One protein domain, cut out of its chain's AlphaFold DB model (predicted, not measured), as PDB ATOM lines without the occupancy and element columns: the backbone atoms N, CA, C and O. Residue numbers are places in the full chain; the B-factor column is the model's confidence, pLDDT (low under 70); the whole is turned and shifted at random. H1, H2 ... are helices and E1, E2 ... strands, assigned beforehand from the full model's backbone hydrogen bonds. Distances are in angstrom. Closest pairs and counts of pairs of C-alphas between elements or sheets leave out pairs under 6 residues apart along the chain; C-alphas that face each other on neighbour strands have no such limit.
ATOM      1  N   LYS A  24     158.362 136.155 150.791       81.00
ATOM      2  CA  LYS A  24     157.688 137.466 150.795       81.00
ATOM      3  C   LYS A  24     158.197 138.386 149.675       81.00
ATOM      4  O   LYS A  24     157.410 139.099 149.055       81.00
ATOM      5  N   TYR A  25     159.498 138.354 149.393       77.25
ATOM      6  CA  TYR A  25     160.138 139.158 148.348       77.25
ATOM      7  C   TYR A  25     159.725 138.692 146.946       77.25
ATOM      8  O   TYR A  25     159.291 139.509 146.133       77.25
ATOM      9  N   LYS A  26     159.729 137.374 146.704       77.38
ATOM     10  CA  LYS A  26     159.279 136.773 145.434       77.38
ATOM     11  C   LYS A  26     157.830 137.155 145.107       77.38
ATOM     12  O   LYS A  26     157.542 137.641 144.015       77.38
ATOM     13  N   LYS A  27     156.920 137.040 146.083       79.62
ATOM     14  CA  LYS A  27     155.498 137.399 145.910       79.62
ATOM     15  C   LYS A  27     155.299 138.889 145.602       79.62
ATOM     16  O   LYS A  27     154.450 139.248 144.783       79.62
ATOM     17  N   ASN A  28     156.103 139.757 146.218       80.12
ATOM     18  CA  ASN A  28     156.076 141.195 145.953       80.12
ATOM     19  C   ASN A  28     156.543 141.537 144.533       80.12
ATOM     20  O   ASN A  28     155.904 142.369 143.888       80.12
ATOM     21  N   ILE A  29     157.605 140.895 144.035       78.06
ATOM     22  CA  ILE A  29     158.083 141.090 142.657       78.06
ATOM     23  C   ILE A  29     156.999 140.693 141.663       78.06
ATOM     24  O   ILE A  29     156.620 141.519 140.841       78.06
ATOM     25  N   ILE A  30     156.431 139.489 141.799       78.62
ATOM     26  CA  ILE A  30     155.389 138.983 140.891       78.62
ATOM     27  C   ILE A  30     154.178 139.923 140.868       78.62
ATOM     28  O   ILE A  30     153.608 140.219 139.822       78.62
ATOM     29  N   THR A  31     153.766 140.428 142.032       80.75
ATOM     30  CA  THR A  31     152.609 141.332 142.117       80.75
ATOM     31  C   THR A  31     152.888 142.673 141.435       80.75
ATOM     32  O   THR A  31     152.005 143.227 140.781       80.75
ATOM     33  N   LYS A  32     154.114 143.196 141.564       80.00
ATOM     34  CA  LYS A  32     154.531 144.458 140.942       80.00
ATOM     35  C   LYS A  32     154.774 144.314 139.437       80.00
ATOM     36  O   LYS A  32     154.413 145.224 138.694       80.00
ATOM     37  N   SER A  33     155.322 143.184 138.991       78.56
ATOM     38  CA  SER A  33     155.680 142.935 137.591       78.56
ATOM     39  C   SER A  33     154.472 142.721 136.681       78.56
ATOM     40  O   SER A  33     154.567 143.037 135.507       78.56
ATOM     41  N   LYS A  34     153.301 142.315 137.201       82.38
ATOM     42  CA  LYS A  34     152.049 142.175 136.415       82.38
ATOM     43  C   LYS A  34     151.658 143.412 135.599       82.38
ATOM     44  O   LYS A  34     150.920 143.299 134.625       82.38
ATOM     45  N   LYS A  35     152.098 144.600 136.025       81.50
ATOM     46  CA  LYS A  35     151.837 145.866 135.322       81.50
ATOM     47  C   LYS A  35     152.782 146.102 134.148       81.50
ATOM     48  O   LYS A  35     152.562 147.053 133.410       81.50
ATOM     49  N   TYR A  36     153.812 145.280 134.007       83.69
ATOM     50  CA  TYR A  36     154.868 145.439 133.031       83.69
ATOM     51  C   TYR A  36     154.839 144.293 132.021       83.69
ATOM     52  O   TYR A  36     154.504 143.160 132.366       83.69
ATOM     53  N   LYS A  37     155.173 144.591 130.769       84.81
ATOM     54  CA  LYS A  37     155.343 143.605 129.699       84.81
ATOM     55  C   LYS A  37     156.565 143.970 128.878       84.81
ATOM     56  O   LYS A  37     156.765 145.146 128.607       84.81
ATOM     57  N   VAL A  38     157.353 142.981 128.484       80.94
ATOM     58  CA  VAL A  38     158.433 143.179 127.515       80.94
ATOM     59  C   VAL A  38     157.880 142.834 126.137       80.94
ATOM     60  O   VAL A  38     157.301 141.764 125.962       80.94
ATOM     61  N   ILE A  39     157.995 143.761 125.190       81.69
ATOM     62  CA  ILE A  39     157.590 143.588 123.790       81.69
ATOM     63  C   ILE A  39     158.778 144.062 122.951       81.69
ATOM     64  O   ILE A  39     159.247 145.177 123.159       81.69
ATOM     65  N   ASP A  40     159.298 143.207 122.068       73.56
ATOM     66  CA  ASP A  40     160.400 143.525 121.146       73.56
ATOM     67  C   ASP A  40     161.607 144.220 121.808       73.56
ATOM     68  O   ASP A  40     162.120 145.229 121.332       73.56
ATOM     69  N   SER A  41     162.087 143.664 122.925       76.94
ATOM     70  CA  SER A  41     163.212 144.191 123.729       76.94
ATOM     71  C   SER A  41     162.959 145.516 124.468       76.94
ATOM     72  O   SER A  41     163.870 146.017 125.127       76.94
ATOM     73  N   ALA A  42     161.739 146.061 124.433       78.62
ATOM     74  CA  ALA A  42     161.345 147.252 125.183       78.62
ATOM     75  C   ALA A  42     160.376 146.904 126.325       78.62
ATOM     76  O   ALA A  42     159.494 146.051 126.199       78.62
ATOM     77  N   LEU A  43     160.549 147.558 127.475       83.81
ATOM     78  CA  LEU A  43     159.695 147.375 128.647       83.81
ATOM     79  C   LEU A  43     158.513 148.341 128.571       83.81
ATOM     80  O   LEU A  43     158.709 149.542 128.477       83.81
ATOM     81  N   PHE A  44     157.293 147.842 128.704       85.06
ATOM     82  CA  PHE A  44     156.069 148.635 128.733       85.06
ATOM     83  C   PHE A  44     155.399 148.538 130.092       85.06
ATOM     84  O   PHE A  44     155.404 147.477 130.715       85.06
ATOM     85  N   LYS A  45     154.763 149.621 130.534       86.44
ATOM     86  CA  LYS A  45     153.958 149.678 131.753       86.44
ATOM     87  C   LYS A  45     152.513 150.011 131.407       86.44
ATOM     88  O   LYS A  45     152.237 150.930 130.645       86.44
ATOM     89  N   LEU A  46     151.579 149.292 132.020       84.25
ATOM     90  CA  LEU A  46     150.157 149.579 131.902       84.25
ATOM     91  C   LEU A  46     149.800 150.832 132.718       84.25
ATOM     92  O   LEU A  46     149.774 150.807 133.955       84.25
ATOM     93  N   CYS A  47     149.478 151.908 132.010       76.81
ATOM     94  CA  CYS A  47     149.034 153.190 132.539       76.81
ATOM     95  C   CYS A  47     147.664 153.527 131.936       76.81
ATOM     96  O   CYS A  47     147.521 153.650 130.728       76.81
ATOM     97  N   LYS A  48     146.624 153.670 132.771       81.25
ATOM     98  CA  LYS A  48     145.268 154.080 132.335       81.25
ATOM     99  C   LYS A  48     144.687 153.265 131.153       81.25
ATOM    100  O   LYS A  48     143.939 153.798 130.347       81.25
ATOM    101  N   GLY A  49     145.016 151.973 131.062       79.44
ATOM    102  CA  GLY A  49     144.541 151.087 129.987       79.44
ATOM    103  C   GLY A  49     145.391 151.100 128.712       79.44
ATOM    104  O   GLY A  49     145.094 150.346 127.793       79.44
ATOM    105  N   ILE A  50     146.460 151.898 128.674       82.06
ATOM    106  CA  ILE A  50     147.415 151.990 127.568       82.06
ATOM    107  C   ILE A  50     148.767 151.450 128.051       82.06
ATOM    108  O   ILE A  50     149.153 151.649 129.204       82.06
ATOM    109  N   TYR A  51     149.471 150.718 127.190       80.12
ATOM    110  CA  TYR A  51     150.855 150.329 127.443       80.12
ATOM    111  C   TYR A  51     151.769 151.465 126.989       80.12
ATOM    112  O   TYR A  51     151.852 151.750 125.801       80.12
ATOM    113  N   GLU A  52     152.426 152.115 127.944       80.94
ATOM    114  CA  GLU A  52     153.420 153.157 127.684       80.94
ATOM    115  C   GLU A  52     154.817 152.548 127.804       80.94
ATOM    116  O   GLU A  52     155.077 151.779 128.737       80.94
ATOM    117  N   GLU A  53     155.706 152.867 126.862       82.94
ATOM    118  CA  GLU A  53     157.103 152.444 126.929       82.94
ATOM    119  C   GLU A  53     157.764 153.061 128.167       82.94
ATOM    120  O   GLU A  53     157.636 154.252 128.459       82.94
ATOM    121  N   VAL A  54     158.448 152.226 128.938       82.88
ATOM    122  CA  VAL A  54     159.195 152.647 130.113       82.88
ATOM    123  C   VAL A  54     160.514 153.230 129.642       82.88
ATOM    124  O   VAL A  54     161.308 152.564 128.980       82.88
ATOM    125  N   LEU A  55     160.753 154.475 130.042       81.38
ATOM    126  CA  LEU A  55     162.032 155.127 129.829       81.38
ATOM    127  C   LEU A  55     163.108 154.424 130.667       81.38
ATOM    128  O   LEU A  55     163.059 154.417 131.898       81.38
ATOM    129  N   LEU A  56     164.049 153.817 129.963       79.19
ATOM    130  CA  LEU A  56     165.267 153.184 130.440       79.19
ATOM    131  C   LEU A  56     166.457 154.088 130.079       79.19
ATOM    132  O   LEU A  56     166.346 154.974 129.233       79.19
ATOM    133  N   ASP A  57     167.624 153.868 130.678       73.44
ATOM    134  CA  ASP A  57     168.789 154.745 130.461       73.44
ATOM    135  C   ASP A  57     169.213 154.864 128.984       73.44
ATOM    136  O   ASP A  57     169.769 155.882 128.569       73.44
ATOM    137  N   ASN A  58     168.913 153.847 128.170       78.56
ATOM    138  CA  ASN A  58     169.237 153.800 126.746       78.56
ATOM    139  C   ASN A  58     168.316 154.665 125.859       78.56
ATOM    140  O   ASN A  58     168.787 155.178 124.845       78.56
ATOM    141  N   ASN A  59     167.038 154.847 126.214       77.25
ATOM    142  CA  ASN A  59     166.051 155.585 125.410       77.25
ATOM    143  C   ASN A  59     165.610 156.914 126.063       77.25
ATOM    144  O   ASN A  59     165.227 157.844 125.350       77.25
ATOM    145  N   ALA A  60     165.739 157.057 127.389       77.50
ATOM    146  CA  ALA A  60     165.213 158.182 128.164       77.50
ATOM    147  C   ALA A  60     165.705 159.534 127.654       77.50
ATOM    148  O   ALA A  60     164.925 160.473 127.491       77.50
ATOM    149  N   ARG A  61     167.005 159.631 127.361       77.44
ATOM    150  CA  ARG A  61     167.611 160.877 126.893       77.44
ATOM    151  C   ARG A  61     167.034 161.323 125.548       77.44
ATOM    152  O   ARG A  61     166.741 162.501 125.385       77.44
ATOM    153  N   LYS A  62     166.853 160.382 124.619       78.88
ATOM    154  CA  LYS A  62     166.362 160.658 123.266       78.88
ATOM    155  C   LYS A  62     164.908 161.131 123.291       78.88
ATOM    156  O   LYS A  62     164.603 162.156 122.700       78.88
ATOM    157  N   VAL A  63     164.048 160.450 124.051       78.88
ATOM    158  CA  VAL A  63     162.624 160.805 124.174       78.88
ATOM    159  C   VAL A  63     162.434 162.169 124.849       78.88
ATOM    160  O   VAL A  63     161.606 162.967 124.421       78.88
ATOM    161  N   VAL A  64     163.220 162.481 125.886       77.94
ATOM    162  CA  VAL A  64     163.172 163.807 126.536       77.94
ATOM    163  C   VAL A  64     163.596 164.914 125.569       77.94
ATOM    164  O   VAL A  64     163.002 165.992 125.570       77.94
ATOM    165  N   GLU A  65     164.611 164.657 124.747       75.88
ATOM    166  CA  GLU A  65     165.087 165.603 123.742       75.88
ATOM    167  C   GLU A  65     164.063 165.808 122.616       75.88
ATOM    168  O   GLU A  65     163.805 166.951 122.247       75.88
ATOM    169  N   GLU A  66     163.402 164.742 122.154       77.19
ATOM    170  CA  GLU A  66     162.295 164.806 121.189       77.19
ATOM    171  C   GLU A  66     161.122 165.637 121.729       77.19
ATOM    172  O   GLU A  66     160.734 166.613 121.096       77.19
ATOM    173  N   ILE A  67     160.636 165.362 122.947       73.19
ATOM    174  CA  ILE A  67     159.543 166.136 123.572       73.19
ATOM    175  C   ILE A  67     159.921 167.618 123.712       73.19
ATOM    176  O   ILE A  67     159.100 168.510 123.473       73.19
ATOM    177  N   HIS A  68     161.168 167.895 124.111       66.75
ATOM    178  CA  HIS A  68     161.660 169.263 124.265       66.75
ATOM    179  C   HIS A  68     161.730 170.015 122.930       66.75
ATOM    180  O   HIS A  68     161.522 171.228 122.901       66.75
ATOM    181  N   GLN A  69     162.024 169.313 121.836       63.91
ATOM    182  CA  GLN A  69     162.069 169.879 120.489       63.91
ATOM    183  C   GLN A  69     160.676 169.991 119.847       63.91
ATOM    184  O   GLN A  69     160.425 170.958 119.129       63.91
ATOM    185  N   GLU A  70     159.759 169.061 120.131       57.25
ATOM    186  CA  GLU A  70     158.389 169.039 119.594       57.25
ATOM    187  C   GLU A  70     157.528 170.206 120.101       57.25
ATOM    188  O   GLU A  70     156.719 170.749 119.350       57.25
ATOM    189  N   THR A  71     157.714 170.646 121.352       50.25
ATOM    190  CA  THR A  71     156.941 171.760 121.934       50.25
ATOM    191  C   THR A  71     157.723 173.071 121.926       50.25
ATOM    192  O   THR A  71     158.260 173.539 122.929       50.25
TER     193      THR A  71
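Overview. This is residues 24 to 71 of the 192 residues of an uncharacterized protein of Zancudomyces culisetae (UniProt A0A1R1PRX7). A small twisted meander of three strands, E1, E2 and E3, lies between two helices that reach away from it, H1 at one end of the long axis and H2 at the other. Neither helix covers the sheet, and residues 24 to 32 and 65 to 71 stick out. The printed part has 48 residues, with two named helices and three named strands that follow along the chain as H1, E1, E2, E3, H2; the class is mixed, helices and strands, and the sheet, in the order E1, E2, E3, is antiparallel. It is loose and elongated, with a radius of gyration of the C-alphas of 13.7 A and spans of 44 by 23 by 20 A.

Along the chain. H1 is residues 24 to 33, 14.4 A long, from C-alpha 24 at (157.688, 137.466, 150.795). E1 is residues 36 to 39, 9.8 A, and E2 is residues 42 to 47, 15.5 A. E3 is residues 50 to 53, 9.7 A. H2 is residues 60 to 70, 15.4 A, to C-alpha 70 at (158.389, 169.039, 119.594).

Arrangement. E1, E2 and E3 form a meander, each strand the antiparallel neighbour of the one before. The hairpin E1 and E2 has directions 140 degrees apart, with N 44 and O 37 at 2.7 A, within hydrogen-bond range. The hairpin E2 and E3 has directions 144 degrees apart, with N 45 and O 52 at 2.8 A, within hydrogen-bond range. H1 and H2 are not on the sheet, and they are apart from each other. In both helices every O i to N i+4 pair is within hydrogen-bond range.

Size, cuts and confidence. The C-alphas of Lys 24 and Thr 71, the two farthest apart, are 44.8 A from each other. The printed part has no cut and no long link. The mean pLDDT of the printed part is 78.0, and residues 68 to 71 are under 70.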